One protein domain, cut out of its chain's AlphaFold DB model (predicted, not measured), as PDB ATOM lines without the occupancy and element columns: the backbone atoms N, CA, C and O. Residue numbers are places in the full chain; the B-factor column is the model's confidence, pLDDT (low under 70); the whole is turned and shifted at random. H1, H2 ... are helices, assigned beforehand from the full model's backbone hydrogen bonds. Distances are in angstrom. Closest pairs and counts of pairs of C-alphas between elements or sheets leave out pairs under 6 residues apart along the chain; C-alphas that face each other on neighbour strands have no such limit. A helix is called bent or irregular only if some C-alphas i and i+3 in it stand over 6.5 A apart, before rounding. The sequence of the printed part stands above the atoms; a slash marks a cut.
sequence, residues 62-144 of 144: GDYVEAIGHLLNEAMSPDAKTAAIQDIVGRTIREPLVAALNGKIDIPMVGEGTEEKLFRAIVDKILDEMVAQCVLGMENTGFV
ATOM      1  N   GLY A  62      -4.721   6.988 -39.036       94.44
ATOM      2  CA  GLY A  62      -5.514   5.780 -39.279       94.44
ATOM      3  C   GLY A  62      -6.055   5.152 -37.995       94.44
ATOM      4  O   GLY A  62      -7.181   4.669 -37.994       94.44
ATOM      5  N   ASP A  63      -5.306   5.255 -36.898       94.25
ATOM      6  CA  ASP A  63      -5.697   4.757 -35.579       94.25
ATOM      7  C   ASP A  63      -6.970   5.441 -35.057       94.25
ATOM      8  O   ASP A  63      -7.885   4.777 -34.575       94.25
ATOM      9  N   TYR A  64      -7.088   6.765 -35.208       93.00
ATOM     10  CA  TYR A  64      -8.308   7.466 -34.800       93.00
ATOM     11  C   TYR A  64      -9.494   7.132 -35.706       93.00
ATOM     12  O   TYR A  64     -10.611   6.979 -35.215       93.00
ATOM     13  N   VAL A  65      -9.263   6.981 -37.013       95.12
ATOM     14  CA  VAL A  65     -10.316   6.563 -37.954       95.12
ATOM     15  C   VAL A  65     -10.806   5.150 -37.630       95.12
ATOM     16  O   VAL A  65     -12.010   4.898 -37.641       95.12
ATOM     17  N   GLU A  66      -9.895   4.241 -37.289       94.56
ATOM     18  CA  GLU A  66     -10.208   2.882 -36.846       94.56
ATOM     19  C   GLU A  66     -11.022   2.886 -35.543       94.56
ATOM     20  O   GLU A  66     -12.058   2.227 -35.469       94.56
ATOM     21  N   ALA A  67     -10.625   3.688 -34.549       94.38
ATOM     22  CA  ALA A  67     -11.364   3.821 -33.292       94.38
ATOM     23  C   ALA A  67     -12.797   4.339 -33.507       94.38
ATOM     24  O   ALA A  67     -13.741   3.793 -32.934       94.38
ATOM     25  N   ILE A  68     -12.979   5.345 -34.372       94.69
ATOM     26  CA  ILE A  68     -14.308   5.846 -34.757       94.69
ATOM     27  C   ILE A  68     -15.106   4.745 -35.468       94.69
ATOM     28  O   ILE A  68     -16.289   4.567 -35.188       94.69
ATOM     29  N   GLY A  69     -14.465   3.968 -36.343       94.19
ATOM     30  CA  GLY A  69     -15.092   2.835 -37.024       94.19
ATOM     31  C   GLY A  69     -15.605   1.772 -36.053       94.19
ATOM     32  O   GLY A  69     -16.737   1.316 -36.192       94.19
ATOM     33  N   HIS A  70     -14.822   1.414 -35.033       94.19
ATOM     34  CA  HIS A  70     -15.279   0.506 -33.979       94.19
ATOM     35  C   HIS A  70     -16.438   1.087 -33.176       94.19
ATOM     36  O   HIS A  70     -17.401   0.374 -32.905       94.19
ATOM     37  N   LEU A  71     -16.376   2.374 -32.828       93.50
ATOM     38  CA  LEU A  71     -17.422   3.045 -32.059       93.50
ATOM     39  C   LEU A  71     -18.774   3.042 -32.790       93.50
ATOM     40  O   LEU A  71     -19.806   2.794 -32.169       93.50
ATOM     41  N   LEU A  72     -18.756   3.286 -34.103       93.69
ATOM     42  CA  LEU A  72     -19.952   3.364 -34.949       93.69
ATOM     43  C   LEU A  72     -20.498   1.995 -35.377       93.69
ATOM     44  O   LEU A  72     -21.616   1.921 -35.885       93.69
ATOM     45  N   ASN A  73     -19.745   0.912 -35.171       92.56
ATOM     46  CA  ASN A  73     -20.121  -0.419 -35.633       92.56
ATOM     47  C   ASN A  73     -21.217  -1.054 -34.761       92.56
ATOM     48  O   ASN A  73     -20.931  -1.662 -33.731       92.56
ATOM     49  N   GLU A  74     -22.461  -0.994 -35.228       90.88
ATOM     50  CA  GLU A  74     -23.641  -1.568 -34.556       90.88
ATOM     51  C   GLU A  74     -23.604  -3.098 -34.395       90.88
ATOM     52  O   GLU A  74     -24.364  -3.665 -33.614       90.88
ATOM     53  N   ALA A  75     -22.729  -3.799 -35.125       92.25
ATOM     54  CA  ALA A  75     -22.563  -5.243 -34.969       92.25
ATOM     55  C   ALA A  75     -21.654  -5.617 -33.783       92.25
ATOM     56  O   ALA A  75     -21.574  -6.792 -33.415       92.25
ATOM     57  N   MET A  76     -20.934  -4.653 -33.200       93.06
ATOM     58  CA  MET A  76     -20.073  -4.871 -32.039       93.06
ATOM     59  C   MET A  76     -20.840  -4.608 -30.746       93.06
ATOM     60  O   MET A  76     -21.533  -3.606 -30.619       93.06
ATOM     61  N   SER A  77     -20.666  -5.479 -29.750       93.38
ATOM     62  CA  SER A  77     -21.177  -5.206 -28.405       93.38
ATOM     63  C   SER A  77     -20.411  -4.048 -27.747       93.38
ATOM     64  O   SER A  77     -19.241  -3.832 -28.086       93.38
ATOM     65  N   PRO A  78     -20.998  -3.360 -26.751       93.19
ATOM     66  CA  PRO A  78     -20.314  -2.298 -26.009       93.19
ATOM     67  C   PRO A  78     -18.957  -2.736 -25.436       93.19
ATOM     68  O   PRO A  78     -17.965  -2.017 -25.553       93.19
ATOM     69  N   ASP A  79     -18.874  -3.955 -24.897       94.06
ATOM     70  CA  ASP A  79     -17.623  -4.517 -24.372       94.06
ATOM     71  C   ASP A  79     -16.571  -4.711 -25.473       94.06
ATOM     72  O   ASP A  79     -15.392  -4.407 -25.280       94.06
ATOM     73  N   ALA A  80     -16.986  -5.179 -26.656       95.06
ATOM     74  CA  ALA A  80     -16.089  -5.356 -27.793       95.06
ATOM     75  C   ALA A  80     -15.606  -4.010 -28.355       95.06
ATOM     76  O   ALA A  80     -14.425  -3.884 -28.686       95.06
ATOM     77  N   LYS A  81     -16.490  -3.001 -28.434       95.00
ATOM     78  CA  LYS A  81     -16.133  -1.623 -28.813       95.00
ATOM     79  C   LYS A  81     -15.108  -1.055 -27.831       95.00
ATOM     80  O   LYS A  81     -14.059  -0.571 -28.248       95.00
ATOM     81  N   THR A  82     -15.379  -1.192 -26.533       96.06
ATOM     82  CA  THR A  82     -14.505  -0.718 -25.453       96.06
ATOM     83  C   THR A  82     -13.119  -1.344 -25.548       96.06
ATOM     84  O   THR A  82     -12.134  -0.615 -25.592       96.06
ATOM     85  N   ALA A  83     -13.030  -2.671 -25.663       95.81
ATOM     86  CA  ALA A  83     -11.750  -3.369 -25.754       95.81
ATOM     87  C   ALA A  83     -10.943  -2.971 -27.006       95.81
ATOM     88  O   ALA A  83      -9.737  -2.744 -26.914       95.81
ATOM     89  N   ALA A  84     -11.597  -2.854 -28.167       95.19
ATOM     90  CA  ALA A  84     -10.933  -2.456 -29.408       95.19
ATOM     91  C   ALA A  84     -10.399  -1.015 -29.338       95.19
ATOM     92  O   ALA A  84      -9.255  -0.749 -29.700       95.19
ATOM     93  N   ILE A  85     -11.201  -0.082 -28.818       96.06
ATOM     94  CA  ILE A  85     -10.801   1.322 -28.687       96.06
ATOM     95  C   ILE A  85      -9.725   1.482 -27.602       96.06
ATOM     96  O   ILE A  85      -8.796   2.262 -27.792       96.06
ATOM     97  N   GLN A  86      -9.795   0.730 -26.498       95.44
ATOM     98  CA  GLN A  86      -8.760   0.726 -25.457       95.44
ATOM     99  C   GLN A  86      -7.403   0.260 -25.991       95.44
ATOM    100  O   GLN A  86      -6.390   0.858 -25.630       95.44
ATOM    101  N   ASP A  87      -7.359  -0.753 -26.860       95.62
ATOM    102  CA  ASP A  87      -6.109  -1.192 -27.496       95.62
ATOM    103  C   ASP A  87      -5.491  -0.067 -28.342       95.62
ATOM    104  O   ASP A  87      -4.311   0.262 -28.190       95.62
ATOM    105  N   ILE A  88      -6.316   0.606 -29.151       95.38
ATOM    106  CA  ILE A  88      -5.897   1.736 -29.988       95.38
ATOM    107  C   ILE A  88      -5.412   2.915 -29.134       95.38
ATOM    108  O   ILE A  88      -4.299   3.405 -29.309       95.38
ATOM    109  N   VAL A  89      -6.214   3.353 -28.166       93.81
ATOM    110  CA  VAL A  89      -5.860   4.456 -27.263       93.81
ATOM    111  C   VAL A  89      -4.613   4.105 -26.449       93.81
ATOM    112  O   VAL A  89      -3.721   4.939 -26.284       93.81
ATOM    113  N   GLY A  90      -4.503   2.860 -25.993       93.25
ATOM    114  CA  GLY A  90      -3.351   2.344 -25.266       93.25
ATOM    115  C   GLY A  90      -2.062   2.445 -26.077       93.25
ATOM    116  O   GLY A  90      -1.072   2.971 -25.570       93.25
ATOM    117  N   ARG A  91      -2.065   2.016 -27.344       92.94
ATOM    118  CA  ARG A  91      -0.867   2.082 -28.200       92.94
ATOM    119  C   ARG A  91      -0.509   3.501 -28.651       92.94
ATOM    120  O   ARG A  91       0.669   3.767 -28.873       92.94
ATOM    121  N   THR A  92      -1.480   4.415 -28.767       93.69
ATOM    122  CA  THR A  92      -1.225   5.776 -29.278       93.69
ATOM    123  C   THR A  92      -1.008   6.837 -28.204       93.69
ATOM    124  O   THR A  92      -0.266   7.789 -28.432       93.69
ATOM    125  N   ILE A  93      -1.680   6.728 -27.053       94.62
ATOM    126  CA  ILE A  93      -1.779   7.818 -26.063       94.62
ATOM    127  C   ILE A  93      -1.060   7.485 -24.755       94.62
ATOM    128  O   ILE A  93      -0.550   8.403 -24.112       94.62
ATOM    129  N   ARG A  94      -0.967   6.204 -24.367       95.00
ATOM    130  CA  ARG A  94      -0.441   5.801 -23.050       95.00
ATOM    131  C   ARG A  94       0.958   6.348 -22.782       95.00
ATOM    132  O   ARG A  94       1.124   7.132 -21.854       95.00
ATOM    133  N   GLU A  95       1.951   5.970 -23.587       95.00
ATOM    134  CA  GLU A  95       3.346   6.379 -23.346       95.00
ATOM    135  C   GLU A  95       3.548   7.900 -23.416       95.00
ATOM    136  O   GLU A  95       4.142   8.453 -22.487       95.00
ATOM    137  N   PRO A  96       3.026   8.615 -24.437       95.56
ATOM    138  CA  PRO A  96       3.134  10.071 -24.475       95.56
ATOM    139  C   PRO A  96       2.520  10.747 -23.248       95.56
ATOM    140  O   PRO A  96       3.087  11.709 -22.728       95.56
ATOM    141  N   LEU A  97       1.379  10.246 -22.763       95.62
ATOM    142  CA  LEU A  97       0.703  10.816 -21.603       95.62
ATOM    143  C   LEU A  97       1.456  10.520 -20.302       95.62
ATOM    144  O   LEU A  97       1.615  11.426 -19.487       95.62
ATOM    145  N   VAL A  98       1.971   9.298 -20.125       95.25
ATOM    146  CA  VAL A  98       2.823   8.945 -18.977       95.25
ATOM    147  C   VAL A  98       4.050   9.850 -18.935       95.25
ATOM    148  O   VAL A  98       4.300  10.474 -17.909       95.25
ATOM    149  N   ALA A  99       4.768   9.990 -20.051       93.56
ATOM    150  CA  ALA A  99       5.946  10.849 -20.126       93.56
ATOM    151  C   ALA A  99       5.608  12.321 -19.828       93.56
ATOM    152  O   ALA A  99       6.327  12.990 -19.085       93.56
ATOM    153  N   ALA A 100       4.491  12.822 -20.362       94.81
ATOM    154  CA  ALA A 100       4.053  14.195 -20.136       94.81
ATOM    155  C   ALA A 100       3.619  14.465 -18.687       94.81
ATOM    156  O   ALA A 100       3.820  15.580 -18.206       94.81
ATOM    157  N   LEU A 101       3.014  13.490 -18.001       93.81
ATOM    158  CA  LEU A 101       2.622  13.621 -16.594       93.81
ATOM    159  C   LEU A 101       3.823  13.475 -15.661       93.81
ATOM    160  O   LEU A 101       3.992  14.321 -14.790       93.81
ATOM    161  N   ASN A 102       4.688  12.487 -15.903       90.25
ATOM    162  CA  ASN A 102       5.922  12.287 -15.141       90.25
ATOM    163  C   ASN A 102       6.852  13.510 -15.230       90.25
ATOM    164  O   ASN A 102       7.466  13.909 -14.255       90.25
ATOM    165  N   GLY A 103       6.908  14.178 -16.388       89.00
ATOM    166  CA  GLY A 103       7.672  15.423 -16.539       89.00
ATOM    167  C   GLY A 103       7.041  16.660 -15.881       89.00
ATOM    168  O   GLY A 103       7.664  17.720 -15.872       89.00
ATOM    169  N   LYS A 104       5.800  16.569 -15.385       92.88
ATOM    170  CA  LYS A 104       5.045  17.700 -14.812       92.88
ATOM    171  C   LYS A 104       4.749  17.555 -13.325       92.88
ATOM    172  O   LYS A 104       4.538  18.568 -12.663       92.88
ATOM    173  N   ILE A 105       4.652  16.329 -12.833       89.81
ATOM    174  CA  ILE A 105       4.279  16.017 -11.461       89.81
ATOM    175  C   ILE A 105       5.463  15.272 -10.863       89.81
ATOM    176  O   ILE A 105       5.744  14.166 -11.295       89.81
ATOM    177  N   ASP A 106       6.118  15.902  -9.894       86.88
ATOM    178  CA  ASP A 106       7.165  15.294  -9.072       86.88
ATOM    179  C   ASP A 106       6.529  14.823  -7.760       86.88
ATOM    180  O   ASP A 106       5.780  15.581  -7.126       86.88
ATOM    181  N   ILE A 107       6.782  13.576  -7.366       84.94
ATOM    182  CA  ILE A 107       6.282  12.996  -6.118       84.94
ATOM    183  C   ILE A 107       7.437  12.885  -5.115       84.94
ATOM    184  O   ILE A 107       8.189  11.903  -5.126       84.94
ATOM    185  N   PRO A 108       7.546  13.831  -4.157       79.88
ATOM    186  CA  PRO A 108       8.596  13.795  -3.154       79.88
ATOM    187  C   PRO A 108       8.567  12.473  -2.383       79.88
ATOM    188  O   PRO A 108       7.507  12.021  -1.950       79.88
ATOM    189  N   MET A 109       9.748  11.901  -2.143       78.25
ATOM    190  CA  MET A 109       9.971  10.618  -1.449       78.25
ATOM    191  C   MET A 109       9.715   9.344  -2.273       78.25
ATOM    192  O   MET A 109       9.930   8.249  -1.749       78.25
ATOM    193  N   VAL A 110       9.326   9.447  -3.546       80.88
ATOM    194  CA  VAL A 110       9.241   8.303  -4.465       80.88
ATOM    195  C   VAL A 110      10.415   8.375  -5.444       80.88
ATOM    196  O   VAL A 110      10.694   9.420  -6.008       80.88
ATOM    197  N   GLY A 111      11.169   7.284  -5.606       84.06
ATOM    198  CA  GLY A 111      12.251   7.247  -6.598       84.06
ATOM    199  C   GLY A 111      11.706   7.184  -8.029       84.06
ATOM    200  O   GLY A 111      10.670   6.553  -8.245       84.06
ATOM    201  N   GLU A 112      12.444   7.736  -8.997       80.38
ATOM    202  CA  GLU A 112      12.021   7.887 -10.407       80.38
ATOM    203  C   GLU A 112      11.417   6.603 -11.017       80.38
ATOM    204  O   GLU A 112      10.360   6.623 -11.641       80.38
ATOM    205  N   GLY A 113      12.028   5.434 -10.782       81.50
ATOM    206  CA  GLY A 113      11.522   4.164 -11.327       81.50
ATOM    207  C   GLY A 113      10.212   3.661 -10.697       81.50
ATOM    208  O   GLY A 113       9.511   2.837 -11.290       81.50
ATOM    209  N   THR A 114       9.873   4.108  -9.487       88.62
ATOM    210  CA  THR A 114       8.576   3.826  -8.845       88.62
ATOM    211  C   THR A 114       7.528   4.835  -9.300       88.62
ATOM    212  O   THR A 114       6.368   4.470  -9.492       88.62
ATOM    213  N   GLU A 115       7.946   6.077  -9.514       88.25
ATOM    214  CA  GLU A 115       7.108   7.159 -10.010       88.25
ATOM    215  C   GLU A 115       6.584   6.870 -11.424       88.25
ATOM    216  O   GLU A 115       5.375   6.902 -11.653       88.25
ATOM    217  N   GLU A 116       7.450   6.424 -12.339       88.81
ATOM    218  CA  GLU A 116       7.040   6.032 -13.693       88.81
ATOM    219  C   GLU A 116       5.987   4.906 -13.677       88.81
ATOM    220  O   GLU A 116       4.982   4.955 -14.393       88.81
ATOM    221  N   LYS A 117       6.173   3.890 -12.820       91.19
ATOM    222  CA  LYS A 117       5.208   2.788 -12.660       91.19
ATOM    223  C   LYS A 117       3.866   3.282 -12.130       91.19
ATOM    224  O   LYS A 117       2.825   2.797 -12.574       91.19
ATOM    225  N   LEU A 118       3.892   4.225 -11.190       93.06
ATOM    226  CA  LEU A 118       2.690   4.832 -10.638       93.06
ATOM    227  C   LEU A 118       1.942   5.625 -11.715       93.06
ATOM    228  O   LEU A 118       0.747   5.398 -11.899       93.06
ATOM    229  N   PHE A 119       2.627   6.480 -12.480       94.38
ATOM    230  CA  PHE A 119       1.990   7.233 -13.562       94.38
ATOM    231  C   PHE A 119       1.442   6.334 -14.658       94.38
ATOM    232  O   PHE A 119       0.334   6.577 -15.127       94.38
ATOM    233  N   ARG A 120       2.147   5.259 -15.021       95.25
ATOM    234  CA  ARG A 120       1.621   4.257 -15.954       95.25
ATOM    235  C   ARG A 120       0.314   3.647 -15.449       95.25
ATOM    236  O   ARG A 120      -0.659   3.623 -16.189       95.25
ATOM    237  N   ALA A 121       0.255   3.226 -14.186       94.88
ATOM    238  CA  ALA A 121      -0.969   2.669 -13.607       94.88
ATOM    239  C   ALA A 121      -2.123   3.690 -13.551       94.88
ATOM    240  O   ALA A 121      -3.272   3.336 -13.812       94.88
ATOM    241  N   ILE A 122      -1.821   4.953 -13.232       95.00
ATOM    242  CA  ILE A 122      -2.805   6.044 -13.225       95.00
ATOM    243  C   ILE A 122      -3.338   6.290 -14.638       95.00
ATOM    244  O   ILE A 122      -4.550   6.318 -14.836       95.00
ATOM    245  N   VAL A 123      -2.445   6.443 -15.619       96.69
ATOM    246  CA  VAL A 123      -2.810   6.678 -17.019       96.69
ATOM    247  C   VAL A 123      -3.647   5.530 -17.553       96.69
ATOM    248  O   VAL A 123      -4.687   5.788 -18.147       96.69
ATOM    249  N   ASP A 124      -3.261   4.285 -17.283       95.50
ATOM    250  CA  ASP A 124      -4.041   3.113 -17.680       95.50
ATOM    251  C   ASP A 124      -5.481   3.213 -17.174       95.50
ATOM    252  O   ASP A 124      -6.415   3.079 -17.955       95.50
ATOM    253  N   LYS A 125      -5.680   3.536 -15.889       96.56
ATOM    254  CA  LYS A 125      -7.026   3.644 -15.309       96.56
ATOM    255  C   LYS A 125      -7.826   4.824 -15.847       96.56
ATOM    256  O   LYS A 125      -9.032   4.693 -16.029       96.56
ATOM    257  N   ILE A 126      -7.172   5.953 -16.117       96.44
ATOM    258  CA  ILE A 126      -7.822   7.109 -16.744       96.44
ATOM    259  C   ILE A 126      -8.291   6.746 -18.154       96.44
ATOM    260  O   ILE A 126      -9.442   7.005 -18.494       96.44
ATOM    261  N   LEU A 127      -7.425   6.134 -18.965       95.69
ATOM    262  CA  LEU A 127      -7.758   5.751 -20.337       95.69
ATOM    263  C   LEU A 127      -8.842   4.667 -20.369       95.69
ATOM    264  O   LEU A 127      -9.771   4.780 -21.168       95.69
ATOM    265  N   ASP A 128      -8.761   3.671 -19.478       94.06
ATOM    266  CA  ASP A 128      -9.779   2.628 -19.326       94.06
ATOM    267  C   ASP A 128     -11.169   3.252 -19.108       94.06
ATOM    268  O   ASP A 128     -12.114   2.938 -19.838       94.06
ATOM    269  N   GLU A 129     -11.270   4.163 -18.134       95.25
ATOM    270  CA  GLU A 129     -12.520   4.820 -17.747       95.25
ATOM    271  C   GLU A 129     -13.031   5.766 -18.838       95.25
ATOM    272  O   GLU A 129     -14.211   5.738 -19.178       95.25
ATOM    273  N   MET A 130     -12.149   6.575 -19.438       94.44
ATOM    274  CA  MET A 130     -12.523   7.488 -20.521       94.44
ATOM    275  C   MET A 130     -13.157   6.736 -21.692       94.44
ATOM    276  O   MET A 130     -14.212   7.142 -22.177       94.44
ATOM    277  N   VAL A 131     -12.545   5.632 -22.131       95.12
ATOM    278  CA  VAL A 131     -13.082   4.845 -23.248       95.12
ATOM    279  C   VAL A 131     -14.423   4.214 -22.873       95.12
ATOM    280  O   VAL A 131     -15.367   4.315 -23.655       95.12
ATOM    281  N   ALA A 132     -14.535   3.626 -21.679       93.31
ATOM    282  CA  ALA A 132     -15.781   3.018 -21.216       93.31
ATOM    283  C   ALA A 132     -16.936   4.034 -21.168       93.31
ATOM    284  O   ALA A 132     -18.026   3.757 -21.672       93.31
ATOM    285  N   GLN A 133     -16.689   5.235 -20.636       93.31
ATOM    286  CA  GLN A 133     -17.686   6.310 -20.577       93.31
ATOM    287  C   GLN A 133     -18.076   6.822 -21.969       93.31
ATOM    288  O   GLN A 133     -19.251   7.084 -22.217       93.31
ATOM    289  N   CYS A 134     -17.123   6.938 -22.900       92.25
ATOM    290  CA  CYS A 134     -17.421   7.334 -24.276       92.25
ATOM    291  C   CYS A 134     -18.299   6.305 -24.997       92.25
ATOM    292  O   CYS A 134     -19.272   6.691 -25.645       92.25
ATOM    293  N   VAL A 135     -17.987   5.010 -24.870       93.12
ATOM    294  CA  VAL A 135     -18.801   3.943 -25.472       93.12
ATOM    295  C   VAL A 135     -20.196   3.943 -24.856       93.12
ATOM    296  O   VAL A 135     -21.177   4.060 -25.584       93.12
ATOM    297  N   LEU A 136     -20.299   3.922 -23.525       92.25
ATOM    298  CA  LEU A 136     -21.586   3.940 -22.827       92.25
ATOM    299  C   LEU A 136     -22.429   5.175 -23.184       92.25
ATOM    300  O   LEU A 136     -23.635   5.070 -23.399       92.25
ATOM    301  N   GLY A 137     -21.803   6.350 -23.261       90.62
ATOM    302  CA  GLY A 137     -22.470   7.590 -23.650       90.62
ATOM    303  C   GLY A 137     -23.064   7.519 -25.056       90.62
ATOM    304  O   GLY A 137     -24.184   7.980 -25.266       90.62
ATOM    305  N   MET A 138     -22.349   6.902 -25.998       88.00
ATOM    306  CA  MET A 138     -22.833   6.714 -27.363       88.00
ATOM    307  C   MET A 138     -24.010   5.732 -27.427       88.00
ATOM    308  O   MET A 138     -25.018   6.063 -28.048       88.00
ATOM    309  N   GLU A 139     -23.941   4.598 -26.727       88.31
ATOM    310  CA  GLU A 139     -25.049   3.627 -26.628       88.31
ATOM    311  C   GLU A 139     -26.320   4.288 -26.063       88.31
ATOM    312  O   GLU A 139     -27.422   4.136 -26.589       88.31
ATOM    313  N   ASN A 140     -26.163   5.130 -25.038       89.62
ATOM    314  CA  ASN A 140     -27.279   5.847 -24.419       89.62
ATOM    315  C   ASN A 140     -27.949   6.873 -25.349       89.62
ATOM    316  O   ASN A 140     -29.078   7.288 -25.084       89.62
ATOM    317  N   THR A 141     -27.285   7.299 -26.430       86.62
ATOM    318  CA  THR A 141     -27.888   8.211 -27.419       86.62
ATOM    319  C   THR A 141     -28.809   7.496 -28.412       86.62
ATOM    320  O   THR A 141     -29.535   8.165 -29.147       86.62
ATOM    321  N   GLY A 142     -28.760   6.157 -28.471       81.94
ATOM    322  CA  GLY A 142     -29.444   5.343 -29.480       81.94
ATOM    323  C   GLY A 142     -28.861   5.470 -30.894       81.94
ATOM    324  O   GLY A 142     -29.441   4.961 -31.855       81.94
ATOM    325  N   PHE A 143     -27.733   6.173 -31.058       83.25
ATOM    326  CA  PHE A 143     -27.087   6.353 -32.358       83.25
ATOM    327  C   PHE A 143     -26.204   5.166 -32.768       83.25
ATOM    328  O   PHE A 143     -26.007   4.943 -33.961       83.25
ATOM    329  N   VAL A 144     -25.690   4.388 -31.814       78.50
ATOM    330  CA  VAL A 144     -24.840   3.205 -32.054       78.50
ATOM    331  C   VAL A 144     -25.302   2.000 -31.257       78.50
ATOM    332  O   VAL A 144     -26.165   2.207 -30.376       78.50
TER     333      VAL A 144
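This is residues 62 to 144 of the 144 residues of the protein "Hypothetical protein" of Strombidinopsis acuminata (UniProt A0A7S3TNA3). One long straight helix, H3, makes the length of this domain, and a bent helix, H2, arches over it like a bow, its longer arm H2a over the later part of H3 and its shorter arm H2b crossing the earlier part. The short helix H1 packs on H2a, so that H1, H2a and H3 are stacked at one end of the domain with H2a in the middle, while the link between H2 and H3 folds the chain back at the other end. The printed part has 83 residues with three named helices, in the order H1, H2, H3, and no named strand; its class is all helix. The whole is loose, with a radius of gyration of the C-alphas of 15.4 A, and elongated, with spans of 48 by 25 by 17 A.

The printed part begins with H1, residues 62 to 72, which a tight link of 5 residues joins to H2, residues 78 to 102. By its hydrogen bonds H2 was assigned as one helix, but it is bent: C-alphas 92 and 95 are 7.5 A apart, where about 5 A is found in a regular helix. Its arms are H2a, residues 78 to 92, and H2b, residues 95 to 102; residues 93 and 94 belong to neither. The lines of the two arms stand at 71 degrees, about perpendicular, but only just. H1 and H2a form a helical hairpin: they touch, their closest C-alphas being those of Ala 67 and Ile 85, 5.3 A apart, and they run opposite ways at a shallow tilt of 13 degrees. H1 and H2b are apart. A short link of 9 residues leads from H2 to H3, residues 112 to 140. H2b touches H3, which meets it with residues 115 to 123 alone; the closest C-alphas are those of Val 98 and Arg 120, 5.7 A apart. H2b and H3 run opposite ways at a steep tilt of 59 degrees. H2a also touches H3, with the C-alphas of Thr 82 and Ala 132 closest at 5.8 A, and the two run opposite ways at a steep tilt of 39 degrees. H1 and H3 are close but not clearly touching, with one pair of C-alphas within 8 A, those of Leu 71 and Val 135, 6.8 A apart. Of the 3 pairs of helices that touch, 1 is at a shallow tilt, and the packing is mostly crossed, but only just. In H1, H2a and H2b every O i to N i+4 pair is within hydrogen-bond range; in H3 it is 24 of 25.

H1 runs from Gly 62, with its C-alpha at (-5.514, 5.780, -39.279), to Leu 72, 15.3 A from first to last C-alpha. H2a runs from Pro 78, with its C-alpha at (-20.314, -2.298, -26.009), to Thr 92 and is 21.0 A long. H2b runs from Glu 95 to Asn 102 and is 10.4 A long. H3 is the longest helix, with 29 residues; it runs 41.8 A from Glu 112 to Asn 140, whose C-alpha is at (-27.279, 5.847, -24.419).

The two C-alphas farthest apart in the domain are those of Ala 75 and Met 109, at 49.3 A. The first and last printed C-alphas, those of Gly 62 and Val 144, are 20.8 A apart. Val 144 is the chain's last residue. The printed part has no cut, and no link between its helices is long. The mean pLDDT of the printed part is 91.9, and no printed residue is under 70 in this predicted model.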